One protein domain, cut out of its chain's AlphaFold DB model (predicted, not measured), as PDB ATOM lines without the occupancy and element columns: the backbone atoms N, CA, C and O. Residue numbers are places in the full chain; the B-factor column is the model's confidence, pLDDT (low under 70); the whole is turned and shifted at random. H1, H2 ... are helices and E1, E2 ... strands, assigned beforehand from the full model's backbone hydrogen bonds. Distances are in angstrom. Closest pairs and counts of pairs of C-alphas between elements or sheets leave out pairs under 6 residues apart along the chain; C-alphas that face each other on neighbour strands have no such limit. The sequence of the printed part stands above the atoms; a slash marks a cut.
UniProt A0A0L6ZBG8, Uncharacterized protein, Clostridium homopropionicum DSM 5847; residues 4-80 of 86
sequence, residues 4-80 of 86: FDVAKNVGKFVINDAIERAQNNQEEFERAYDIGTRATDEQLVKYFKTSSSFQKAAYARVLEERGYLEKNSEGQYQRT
ATOM      1  N   PHE A   4       4.133 -37.452 -46.823       70.31
ATOM      2  CA  PHE A   4       4.426 -37.297 -45.400       70.31
ATOM      3  C   PHE A   4       5.926 -37.220 -45.073       70.31
ATOM      4  O   PHE A   4       6.302 -36.466 -44.181       70.31
ATOM      5  N   ASP A   5       6.799 -37.911 -45.817       73.06
ATOM      6  CA  ASP A   5       8.256 -37.757 -45.664       73.06
ATOM      7  C   ASP A   5       8.708 -36.332 -45.995       73.06
ATOM      8  O   ASP A   5       9.575 -35.760 -45.332       73.06
ATOM      9  N   VAL A   6       8.096 -35.733 -47.021       70.75
ATOM     10  CA  VAL A   6       8.385 -34.349 -47.411       70.75
ATOM     11  C   VAL A   6       7.845 -33.383 -46.348       70.75
ATOM     12  O   VAL A   6       8.561 -32.464 -45.958       70.75
ATOM     13  N   ALA A   7       6.646 -33.626 -45.802       72.19
ATOM     14  CA  ALA A   7       6.065 -32.836 -44.707       72.19
ATOM     15  C   ALA A   7       6.939 -32.835 -43.447       72.19
ATOM     16  O   ALA A   7       7.210 -31.771 -42.892       72.19
ATOM     17  N   LYS A   8       7.465 -33.995 -43.041       71.81
ATOM     18  CA  LYS A   8       8.333 -34.110 -41.861       71.81
ATOM     19  C   LYS A   8       9.633 -33.310 -42.011       71.81
ATOM     20  O   LYS A   8      10.047 -32.621 -41.078       71.81
ATOM     21  N   ASN A   9      10.243 -33.347 -43.197       69.75
ATOM     22  CA  ASN A   9      11.438 -32.555 -43.501       69.75
ATOM     23  C   ASN A   9      11.152 -31.048 -43.504       69.75
ATOM     24  O   ASN A   9      11.947 -30.272 -42.978       69.75
ATOM     25  N   VAL A  10       9.997 -30.637 -44.039       68.31
ATOM     26  CA  VAL A  10       9.569 -29.232 -44.031       68.31
ATOM     27  C   VAL A  10       9.252 -28.760 -42.619       68.31
ATOM     28  O   VAL A  10       9.632 -27.654 -42.282       68.31
ATOM     29  N   GLY A  11       8.643 -29.580 -41.759       64.62
ATOM     30  CA  GLY A  11       8.392 -29.213 -40.360       64.62
ATOM     31  C   GLY A  11       9.687 -28.864 -39.635       64.62
ATOM     32  O   GLY A  11       9.813 -27.780 -39.078       64.62
ATOM     33  N   LYS A  12      10.705 -29.724 -39.761       65.31
ATOM     34  CA  LYS A  12      12.039 -29.470 -39.196       65.31
ATOM     35  C   LYS A  12      12.699 -28.205 -39.765       65.31
ATOM     36  O   LYS A  12      13.381 -27.493 -39.035       65.31
ATOM     37  N   PHE A  13      12.483 -27.919 -41.050       60.69
ATOM     38  CA  PHE A  13      12.987 -26.711 -41.709       60.69
ATOM     39  C   PHE A  13      12.217 -25.449 -41.287       60.69
ATOM     40  O   PHE A  13      12.816 -24.412 -41.068       60.69
ATOM     41  N   VAL A  14      10.899 -25.522 -41.112       59.88
ATOM     42  CA  VAL A  14      10.053 -24.383 -40.726       59.88
ATOM     43  C   VAL A  14      10.328 -23.939 -39.291       59.88
ATOM     44  O   VAL A  14      10.367 -22.743 -39.034       59.88
ATOM     45  N   ILE A  15      10.576 -24.874 -38.373       57.50
ATOM     46  CA  ILE A  15      10.897 -24.551 -36.972       57.50
ATOM     47  C   ILE A  15      12.185 -23.724 -36.869       57.50
ATOM     48  O   ILE A  15      12.227 -22.765 -36.107       57.50
ATOM     49  N   ASN A  16      13.210 -24.076 -37.650       54.53
ATOM     50  CA  ASN A  16      14.530 -23.451 -37.554       54.53
ATOM     51  C   ASN A  16      14.736 -22.296 -38.552       54.53
ATOM     52  O   ASN A  16      15.374 -21.310 -38.216       54.53
ATOM     53  N   ASP A  17      14.209 -22.400 -39.773       52.75
ATOM     54  CA  ASP A  17      14.535 -21.501 -40.893       52.75
ATOM     55  C   ASP A  17      13.404 -20.491 -41.179       52.75
ATOM     56  O   ASP A  17      13.665 -19.359 -41.589       52.75
ATOM     57  N   ALA A  18      12.132 -20.850 -40.933       51.81
ATOM     58  CA  ALA A  18      11.008 -19.958 -41.237       51.81
ATOM     59  C   ALA A  18      10.827 -18.841 -40.205       51.81
ATOM     60  O   ALA A  18      10.371 -17.770 -40.579       51.81
ATOM     61  N   ILE A  19      11.207 -19.032 -38.938       51.19
ATOM     62  CA  ILE A  19      11.124 -17.948 -37.944       51.19
ATOM     63  C   ILE A  19      12.158 -16.852 -38.253       51.19
ATOM     64  O   ILE A  19      11.840 -15.669 -38.156       51.19
ATOM     65  N   GLU A  20      13.358 -17.226 -38.707       52.25
ATOM     66  CA  GLU A  20      14.428 -16.271 -39.029       52.25
ATOM     67  C   GLU A  20      14.299 -15.637 -40.425       52.25
ATOM     68  O   GLU A  20      14.631 -14.466 -40.595       52.25
ATOM     69  N   ARG A  21      13.803 -16.364 -41.441       52.56
ATOM     70  CA  ARG A  21      13.745 -15.863 -42.833       52.56
ATOM     71  C   ARG A  21      12.368 -15.407 -43.317       52.56
ATOM     72  O   ARG A  21      12.295 -14.832 -44.408       52.56
ATOM     73  N   ALA A  22      11.292 -15.617 -42.549       50.56
ATOM     74  CA  ALA A  22       9.940 -15.190 -42.940       50.56
ATOM     75  C   ALA A  22       9.821 -13.679 -43.160       50.56
ATOM     76  O   ALA A  22       8.994 -13.272 -43.965       50.56
ATOM     77  N   GLN A  23      10.660 -12.856 -42.524       53.38
ATOM     78  CA  GLN A  23      10.608 -11.403 -42.711       53.38
ATOM     79  C   GLN A  23      11.095 -10.946 -44.099       53.38
ATOM     80  O   GLN A  23      10.619  -9.936 -44.597       53.38
ATOM     81  N   ASN A  24      11.987 -11.698 -44.761       58.38
ATOM     82  CA  ASN A  24      12.525 -11.322 -46.081       58.38
ATOM     83  C   ASN A  24      11.839 -12.026 -47.265       58.38
ATOM     84  O   ASN A  24      11.992 -11.585 -48.397       58.38
ATOM     85  N   ASN A  25      11.094 -13.114 -47.030       63.56
ATOM     86  CA  ASN A  25      10.396 -13.878 -48.082       63.56
ATOM     87  C   ASN A  25       8.880 -13.970 -47.840       63.56
ATOM     88  O   ASN A  25       8.220 -14.886 -48.334       63.56
ATOM     89  N   GLN A  26       8.336 -13.034 -47.059       66.94
ATOM     90  CA  GLN A  26       6.925 -13.010 -46.684       66.94
ATOM     91  C   GLN A  26       6.018 -12.959 -47.920       66.94
ATOM     92  O   GLN A  26       5.058 -13.715 -48.002       66.94
ATOM     93  N   GLU A  27       6.405 -12.190 -48.939       75.94
ATOM     94  CA  GLU A  27       5.633 -12.031 -50.176       75.94
ATOM     95  C   GLU A  27       5.506 -13.345 -50.978       75.94
ATOM     96  O   GLU A  27       4.431 -13.689 -51.476       75.94
ATOM     97  N   GLU A  28       6.582 -14.139 -51.053       76.62
ATOM     98  CA  GLU A  28       6.569 -15.465 -51.692       76.62
ATOM     99  C   GLU A  28       5.756 -16.481 -50.883       76.62
ATOM    100  O   GLU A  28       5.046 -17.317 -51.452       76.62
ATOM    101  N   PHE A  29       5.845 -16.406 -49.552       77.31
ATOM    102  CA  PHE A  29       5.066 -17.251 -48.656       77.31
ATOM    103  C   PHE A  29       3.573 -16.945 -48.769       77.31
ATOM    104  O   PHE A  29       2.781 -17.870 -48.934       77.31
ATOM    105  N   GLU A  30       3.185 -15.671 -48.733       80.62
ATOM    106  CA  GLU A  30       1.793 -15.226 -48.836       80.62
ATOM    107  C   GLU A  30       1.189 -15.578 -50.196       80.62
ATOM    108  O   GLU A  30       0.082 -16.113 -50.245       80.62
ATOM    109  N   ARG A  31       1.930 -15.399 -51.300       84.06
ATOM    110  CA  ARG A  31       1.478 -15.862 -52.622       84.06
ATOM    111  C   ARG A  31       1.255 -17.368 -52.665       84.06
ATOM    112  O   ARG A  31       0.220 -17.818 -53.149       84.06
ATOM    113  N   ALA A  32       2.213 -18.159 -52.182       82.81
ATOM    114  CA  ALA A  32       2.074 -19.612 -52.164       82.81
ATOM    115  C   ALA A  32       0.944 -20.064 -51.227       82.81
ATOM    116  O   ALA A  32       0.236 -21.023 -51.526       82.81
ATOM    117  N   TYR A  33       0.732 -19.352 -50.123       83.50
ATOM    118  CA  TYR A  33      -0.356 -19.604 -49.191       83.50
ATOM    119  C   TYR A  33      -1.728 -19.284 -49.813       83.50
ATOM    120  O   TYR A  33      -2.631 -20.117 -49.737       83.50
ATOM    121  N   ASP A  34      -1.887 -18.156 -50.514       87.12
ATOM    122  CA  ASP A  34      -3.116 -17.820 -51.258       87.12
ATOM    123  C   ASP A  34      -3.409 -18.839 -52.375       87.12
ATOM    124  O   ASP A  34      -4.527 -19.343 -52.502       87.12
ATOM    125  N   ILE A  35      -2.385 -19.244 -53.133       86.25
ATOM    126  CA  ILE A  35      -2.525 -20.304 -54.145       86.25
ATOM    127  C   ILE A  35      -2.940 -21.619 -53.479       86.25
ATOM    128  O   ILE A  35      -3.832 -22.312 -53.967       86.25
ATOM    129  N   GLY A  36      -2.314 -21.968 -52.353       84.44
ATOM    130  CA  GLY A  36      -2.582 -23.205 -51.631       84.44
ATOM    131  C   GLY A  36      -3.988 -23.261 -51.040       84.44
ATOM    132  O   GLY A  36      -4.654 -24.289 -51.139       84.44
ATOM    133  N   THR A  37      -4.465 -22.159 -50.462       85.12
ATOM    134  CA  THR A  37      -5.814 -22.064 -49.882       85.12
ATOM    135  C   THR A  37      -6.904 -22.169 -50.945       85.12
ATOM    136  O   THR A  37      -7.955 -22.746 -50.664       85.12
ATOM    137  N   ARG A  38      -6.639 -21.705 -52.172       86.38
ATOM    138  CA  ARG A  38      -7.540 -21.813 -53.334       86.38
ATOM    139  C   ARG A  38      -7.428 -23.139 -54.091       86.38
ATOM    140  O   ARG A  38      -8.338 -23.492 -54.837       86.38
ATOM    141  N   ALA A  39      -6.332 -23.873 -53.915       87.44
ATOM    142  CA  ALA A  39      -6.092 -25.142 -54.590       87.44
ATOM    143  C   ALA A  39      -6.967 -26.277 -54.035       87.44
ATOM    144  O   ALA A  39      -7.334 -26.303 -52.861       87.44
ATOM    145  N   THR A  40      -7.265 -27.275 -54.862       86.88
ATOM    146  CA  THR A  40      -7.836 -28.547 -54.379       86.88
ATOM    147  C   THR A  40      -6.802 -29.333 -53.571       86.88
ATOM    148  O   THR A  40      -5.602 -29.087 -53.691       86.88
ATOM    149  N   ASP A  41      -7.236 -30.291 -52.750       84.12
ATOM    150  CA  ASP A  41      -6.317 -31.058 -51.895       84.12
ATOM    151  C   ASP A  41      -5.243 -31.789 -52.717       84.12
ATOM    152  O   ASP A  41      -4.065 -31.799 -52.356       84.12
ATOM    153  N   GLU A  42      -5.615 -32.337 -53.877       83.12
ATOM    154  CA  GLU A  42      -4.677 -32.985 -54.797       83.12
ATOM    155  C   GLU A  42      -3.660 -32.004 -55.387       83.12
ATOM    156  O   GLU A  42      -2.460 -32.296 -55.450       83.12
ATOM    157  N   GLN A  43      -4.123 -30.820 -55.801       86.44
ATOM    158  CA  GLN A  43      -3.246 -29.766 -56.299       86.44
ATOM    159  C   GLN A  43      -2.306 -29.271 -55.206       86.44
ATOM    160  O   GLN A  43      -1.117 -29.110 -55.462       86.44
ATOM    161  N   LEU A  44      -2.802 -29.114 -53.981       84.69
ATOM    162  CA  LEU A  44      -2.017 -28.688 -52.832       84.69
ATOM    163  C   LEU A  44      -0.895 -29.687 -52.521       84.69
ATOM    164  O   LEU A  44       0.253 -29.289 -52.340       84.69
ATOM    165  N   VAL A  45      -1.187 -30.990 -52.556       83.19
ATOM    166  CA  VAL A  45      -0.171 -32.046 -52.411       83.19
ATOM    167  C   VAL A  45       0.826 -32.032 -53.568       83.19
ATOM    168  O   VAL A  45       2.024 -32.248 -53.357       83.19
ATOM    169  N   LYS A  46       0.359 -31.783 -54.795       84.50
ATOM    170  CA  LYS A  46       1.228 -31.684 -55.972       84.50
ATOM    171  C   LYS A  46       2.185 -30.498 -55.847       84.50
ATOM    172  O   LYS A  46       3.390 -30.712 -55.954       84.50
ATOM    173  N   TYR A  47       1.672 -29.306 -55.542       85.00
ATOM    174  CA  TYR A  47       2.470 -28.101 -55.314       85.00
ATOM    175  C   TYR A  47       3.453 -28.304 -54.169       85.00
ATOM    176  O   TYR A  47       4.648 -28.076 -54.332       85.00
ATOM    177  N   PHE A  48       2.995 -28.875 -53.058       82.44
ATOM    178  CA  PHE A  48       3.858 -29.214 -51.939       82.44
ATOM    179  C   PHE A  48       5.021 -30.138 -52.339       82.44
ATOM    180  O   PHE A  48       6.148 -29.946 -51.893       82.44
ATOM    181  N   LYS A  49       4.802 -31.128 -53.212       80.94
ATOM    182  CA  LYS A  49       5.884 -32.002 -53.693       80.94
ATOM    183  C   LYS A  49       6.865 -31.281 -54.619       80.94
ATOM    184  O   LYS A  49       8.070 -31.507 -54.503       80.94
ATOM    185  N   THR A  50       6.363 -30.444 -55.525       81.06
ATOM    186  CA  THR A  50       7.162 -29.829 -56.597       81.06
ATOM    187  C   THR A  50       7.825 -28.510 -56.212       81.06
ATOM    188  O   THR A  50       8.751 -28.087 -56.892       81.06
ATOM    189  N   SER A  51       7.375 -27.855 -55.145       79.25
ATOM    190  CA  SER A  51       7.836 -26.516 -54.781       79.25
ATOM    191  C   SER A  51       9.146 -26.480 -53.986       79.25
ATOM    192  O   SER A  51       9.582 -27.468 -53.382       79.25
ATOM    193  N   SER A  52       9.768 -25.301 -53.978       71.88
ATOM    194  CA  SER A  52      10.973 -24.972 -53.204       71.88
ATOM    195  C   SER A  52      10.663 -24.773 -51.713       71.88
ATOM    196  O   SER A  52       9.505 -24.617 -51.331       71.88
ATOM    197  N   SER A  53      11.689 -24.780 -50.855       72.38
ATOM    198  CA  SER A  53      11.569 -24.872 -49.386       72.38
ATOM    199  C   SER A  53      10.583 -23.885 -48.734       72.38
ATOM    200  O   SER A  53       9.813 -24.299 -47.869       72.38
ATOM    201  N   PHE A  54      10.535 -22.619 -49.166       74.12
ATOM    202  CA  PHE A  54       9.619 -21.607 -48.605       74.12
ATOM    203  C   PHE A  54       8.165 -21.802 -49.038       74.12
ATOM    204  O   PHE A  54       7.258 -21.817 -48.211       74.12
ATOM    205  N   GLN A  55       7.938 -22.036 -50.327       79.81
ATOM    206  CA  GLN A  55       6.610 -22.353 -50.851       79.81
ATOM    207  C   GLN A  55       6.073 -23.658 -50.241       79.81
ATOM    208  O   GLN A  55       4.902 -23.759 -49.893       79.81
ATOM    209  N   LYS A  56       6.951 -24.646 -50.026       82.00
ATOM    210  CA  LYS A  56       6.638 -25.874 -49.285       82.00
ATOM    211  C   LYS A  56       6.127 -25.589 -47.878       82.00
ATOM    212  O   LYS A  56       5.172 -26.234 -47.461       82.00
ATOM    213  N   ALA A  57       6.724 -24.639 -47.161       78.19
ATOM    214  CA  ALA A  57       6.248 -24.230 -45.844       78.19
ATOM    215  C   ALA A  57       4.837 -23.625 -45.902       78.19
ATOM    216  O   ALA A  57       3.999 -23.964 -45.068       78.19
ATOM    217  N   ALA A  58       4.563 -22.786 -46.906       83.38
ATOM    218  CA  ALA A  58       3.244 -22.198 -47.119       83.38
ATOM    219  C   ALA A  58       2.188 -23.275 -47.403       83.38
ATOM    220  O   ALA A  58       1.181 -23.356 -46.704       83.38
ATOM    221  N   TYR A  59       2.457 -24.180 -48.349       85.19
ATOM    222  CA  TYR A  59       1.549 -25.286 -48.654       85.19
ATOM    223  C   TYR A  59       1.386 -26.255 -47.475       85.19
ATOM    224  O   TYR A  59       0.277 -26.719 -47.227       85.19
ATOM    225  N   ALA A  60       2.451 -26.529 -46.710       80.88
ATOM    226  CA  ALA A  60       2.370 -27.333 -45.487       80.88
ATOM    227  C   ALA A  60       1.461 -26.694 -44.434       80.88
ATOM    228  O   ALA A  60       0.734 -27.409 -43.750       80.88
ATOM    229  N   ARG A  61       1.461 -25.360 -44.330       81.38
ATOM    230  CA  ARG A  61       0.572 -24.634 -43.424       81.38
ATOM    231  C   ARG A  61      -0.891 -24.744 -43.849       81.38
ATOM    232  O   ARG A  61      -1.736 -25.030 -43.014       81.38
ATOM    233  N   VAL A  62      -1.184 -24.636 -45.144       86.06
ATOM    234  CA  VAL A  62      -2.551 -24.872 -45.646       86.06
ATOM    235  C   VAL A  62      -2.983 -26.325 -45.413       86.06
ATOM    236  O   VAL A  62      -4.126 -26.591 -45.052       86.06
ATOM    237  N   LEU A  63      -2.073 -27.285 -45.587       83.44
ATOM    238  CA  LEU A  63      -2.332 -28.698 -45.291       83.44
ATOM    239  C   LEU A  63      -2.590 -28.944 -43.799       83.44
ATOM    240  O   LEU A  63      -3.401 -29.807 -43.465       83.44
ATOM    241  N   GLU A  64      -1.925 -28.197 -42.918       83.94
ATOM    242  CA  GLU A  64      -2.208 -28.187 -41.481       83.94
ATOM    243  C   GLU A  64      -3.612 -27.644 -41.197       83.94
ATOM    244  O   GLU A  64      -4.405 -28.319 -40.550       83.94
ATOM    245  N   GLU A  65      -3.975 -26.493 -41.764       83.56
ATOM    246  CA  GLU A  65      -5.306 -25.895 -41.576       83.56
ATOM    247  C   GLU A  65      -6.440 -26.759 -42.132       83.56
ATOM    248  O   GLU A  65      -7.527 -26.830 -41.561       83.56
ATOM    249  N   ARG A  66      -6.186 -27.478 -43.226       81.88
ATOM    250  CA  ARG A  66      -7.133 -28.453 -43.783       81.88
ATOM    251  C   ARG A  66      -7.188 -29.764 -42.999       81.88
ATOM    252  O   ARG A  66      -7.992 -30.639 -43.345       81.88
ATOM    253  N   GLY A  67      -6.356 -29.910 -41.969       82.06
ATOM    254  CA  GLY A  67      -6.312 -31.070 -41.094       82.06
ATOM    255  C   GLY A  67      -5.744 -32.309 -41.767       82.06
ATOM    256  O   GLY A  67      -6.193 -33.397 -41.450       82.06
ATOM    257  N   TYR A  68      -4.815 -32.165 -42.720       81.69
ATOM    258  CA  TYR A  68      -4.005 -33.271 -43.257       81.69
ATOM    259  C   TYR A  68      -2.716 -33.462 -42.456       81.69
ATOM    260  O   TYR A  68      -2.247 -34.593 -42.291       81.69
ATOM    261  N   LEU A  69      -2.169 -32.366 -41.932       82.19
ATOM    262  CA  LEU A  69      -0.979 -32.343 -41.090       82.19
ATOM    263  C   LEU A  69      -1.310 -31.726 -39.731       82.19
ATOM    264  O   LEU A  69      -2.207 -30.905 -39.613       82.19
ATOM    265  N   GLU A  70      -0.575 -32.123 -38.709       80.88
ATOM    266  CA  GLU A  70      -0.616 -31.510 -37.385       80.88
ATOM    267  C   GLU A  70       0.822 -31.330 -36.910       80.88
ATOM    268  O   GLU A  70       1.681 -32.139 -37.257       80.88
ATOM    269  N   LYS A  71       1.117 -30.292 -36.129       78.25
ATOM    270  CA  LYS A  71       2.405 -30.194 -35.436       78.25
ATOM    271  C   LYS A  71       2.367 -31.003 -34.147       78.25
ATOM    272  O   LYS A  71       1.501 -30.789 -33.305       78.25
ATOM    273  N   ASN A  72       3.334 -31.897 -33.973       77.12
ATOM    274  CA  ASN A  72       3.570 -32.528 -32.676       77.12
ATOM    275  C   ASN A  72       4.189 -31.519 -31.681       77.12
ATOM    276  O   ASN A  72       4.554 -30.404 -32.059       77.12
ATOM    277  N   SER A  73       4.365 -31.910 -30.413       69.88
ATOM    278  CA  SER A  73       4.989 -31.053 -29.384       69.88
ATOM    279  C   SER A  73       6.426 -30.615 -29.709       69.88
ATOM    280  O   SER A  73       6.929 -29.677 -29.101       69.88
ATOM    281  N   GLU A  74       7.084 -31.269 -30.667       71.25
ATOM    282  CA  GLU A  74       8.408 -30.893 -31.173       71.25
ATOM    283  C   GLU A  74       8.331 -29.930 -32.371       71.25
ATOM    284  O   GLU A  74       9.359 -29.625 -32.966       71.25
ATOM    285  N   GLY A  75       7.133 -29.480 -32.765       68.25
ATOM    286  CA  GLY A  75       6.885 -28.595 -33.907       68.25
ATOM    287  C   GLY A  75       6.949 -29.282 -35.277       68.25
ATOM    288  O   GLY A  75       6.837 -28.616 -36.308       68.25
ATOM    289  N   GLN A  76       7.137 -30.603 -35.321       75.19
ATOM    290  CA  GLN A  76       7.250 -31.373 -36.557       75.19
ATOM    291  C   GLN A  76       5.871 -31.732 -37.108       75.19
ATOM    292  O   GLN A  76       4.989 -32.157 -36.363       75.19
ATOM    293  N   TYR A  77       5.711 -31.647 -38.432       75.50
ATOM    294  CA  TYR A  77       4.486 -32.102 -39.083       75.50
ATOM    295  C   TYR A  77       4.355 -33.627 -38.995       75.50
ATOM    296  O   TYR A  77       5.165 -34.375 -39.554       75.50
ATOM    297  N   GLN A  78       3.298 -34.073 -38.328       73.69
ATOM    298  CA  GLN A  78       2.811 -35.441 -38.294       73.69
ATOM    299  C   GLN A  78       1.549 -35.585 -39.144       73.69
ATOM    300  O   GLN A  78       0.808 -34.629 -39.379       73.69
ATOM    301  N   ARG A  79       1.319 -36.804 -39.639       75.56
ATOM    302  CA  ARG A  79       0.082 -37.124 -40.352       75.56
ATOM    303  C   ARG A  79      -1.092 -37.067 -39.390       75.56
ATOM    304  O   ARG A  79      -1.019 -37.629 -38.301       75.56
ATOM    305  N   THR A  80      -2.182 -36.468 -39.831       73.25
ATOM    306  CA  THR A  80      -3.479 -36.661 -39.180       73.25
ATOM    307  C   THR A  80      -4.132 -37.947 -39.703       73.25
ATOM    308  O   THR A  80      -3.644 -38.579 -40.645       73.25
TER     309      THR A  80
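What this domain is: This is residues 4 to 80 of the 86 residues of an uncharacterized protein of Clostridium homopropionicum DSM 5847 (UniProt A0A0L6ZBG8). Look for one helix at the core, H4, with H1, H2 and H3 packed round it and a small hairpin of strands, E1 and E2, packed on H1 and H4. H2, H3 and H4 make an up-and-down bundle, each running against the one before it, while the kinked H1 crosses H4 steeply. The printed part has 77 residues, mostly helix by class, in the order H1 H2 H3 H4 E1 E2, with the sheet E1 - E2 antiparallel. It is compact, with a radius of gyration of the C-alphas of 11.2 A and spans of 30 by 28 by 19 A.

How they stand to each other: Start at H1, residues 4 to 21, which touches the hub H4, residues 53 to 65, closest at the C-alphas of Val 10 and Ala 57, 6.3 A; they run opposite ways at a steep tilt of 69 degrees, only just short of perpendicular. H2, residues 26 to 38, touches H4 at the closest C-alphas of Tyr 33 and Ala 58, 4.9 A, the same way at a steep tilt of 43 degrees. H3, residues 41 to 50, forms a helical hairpin with H4 at a shallow tilt of 22 degrees; the closest C-alphas, of Phe 48 and Lys 56, are 5.1 A apart. E1, residues 69 to 71, and E2, residues 77 to 79, form an antiparallel hairpin, with N 70 and O 78 within hydrogen-bond range at 2.9 A. The closest C-alphas of H1 and E2, Gly 11 and Tyr 77, are 5.0 A apart. Each O i to N i+4 pair is within range in H2, H3 and H4, and 11 of 14 in H1.

Where its parts are: Find C-alpha 4 at (4.426, -37.297, -45.400); H1 runs 23.5 A to C-alpha 21, with a kink of 51 degrees near residue 15. H2 spans 18.2 A, H3 14.3 A, and H4 18.6 A from C-alpha 53 at (11.569, -24.872, -49.386). E1 spans 6.9 A and E2 6.8 A, ending at C-alpha 79 at (0.082, -37.124, -40.352).

The domain as a whole: The C-alphas farthest apart, of Asn 24 and Thr 80, are 30.8 A apart. The printed part has no cut, and its five links between elements are tight. Look for pLDDT under 70 at residues 9 to 26, 73 and 75.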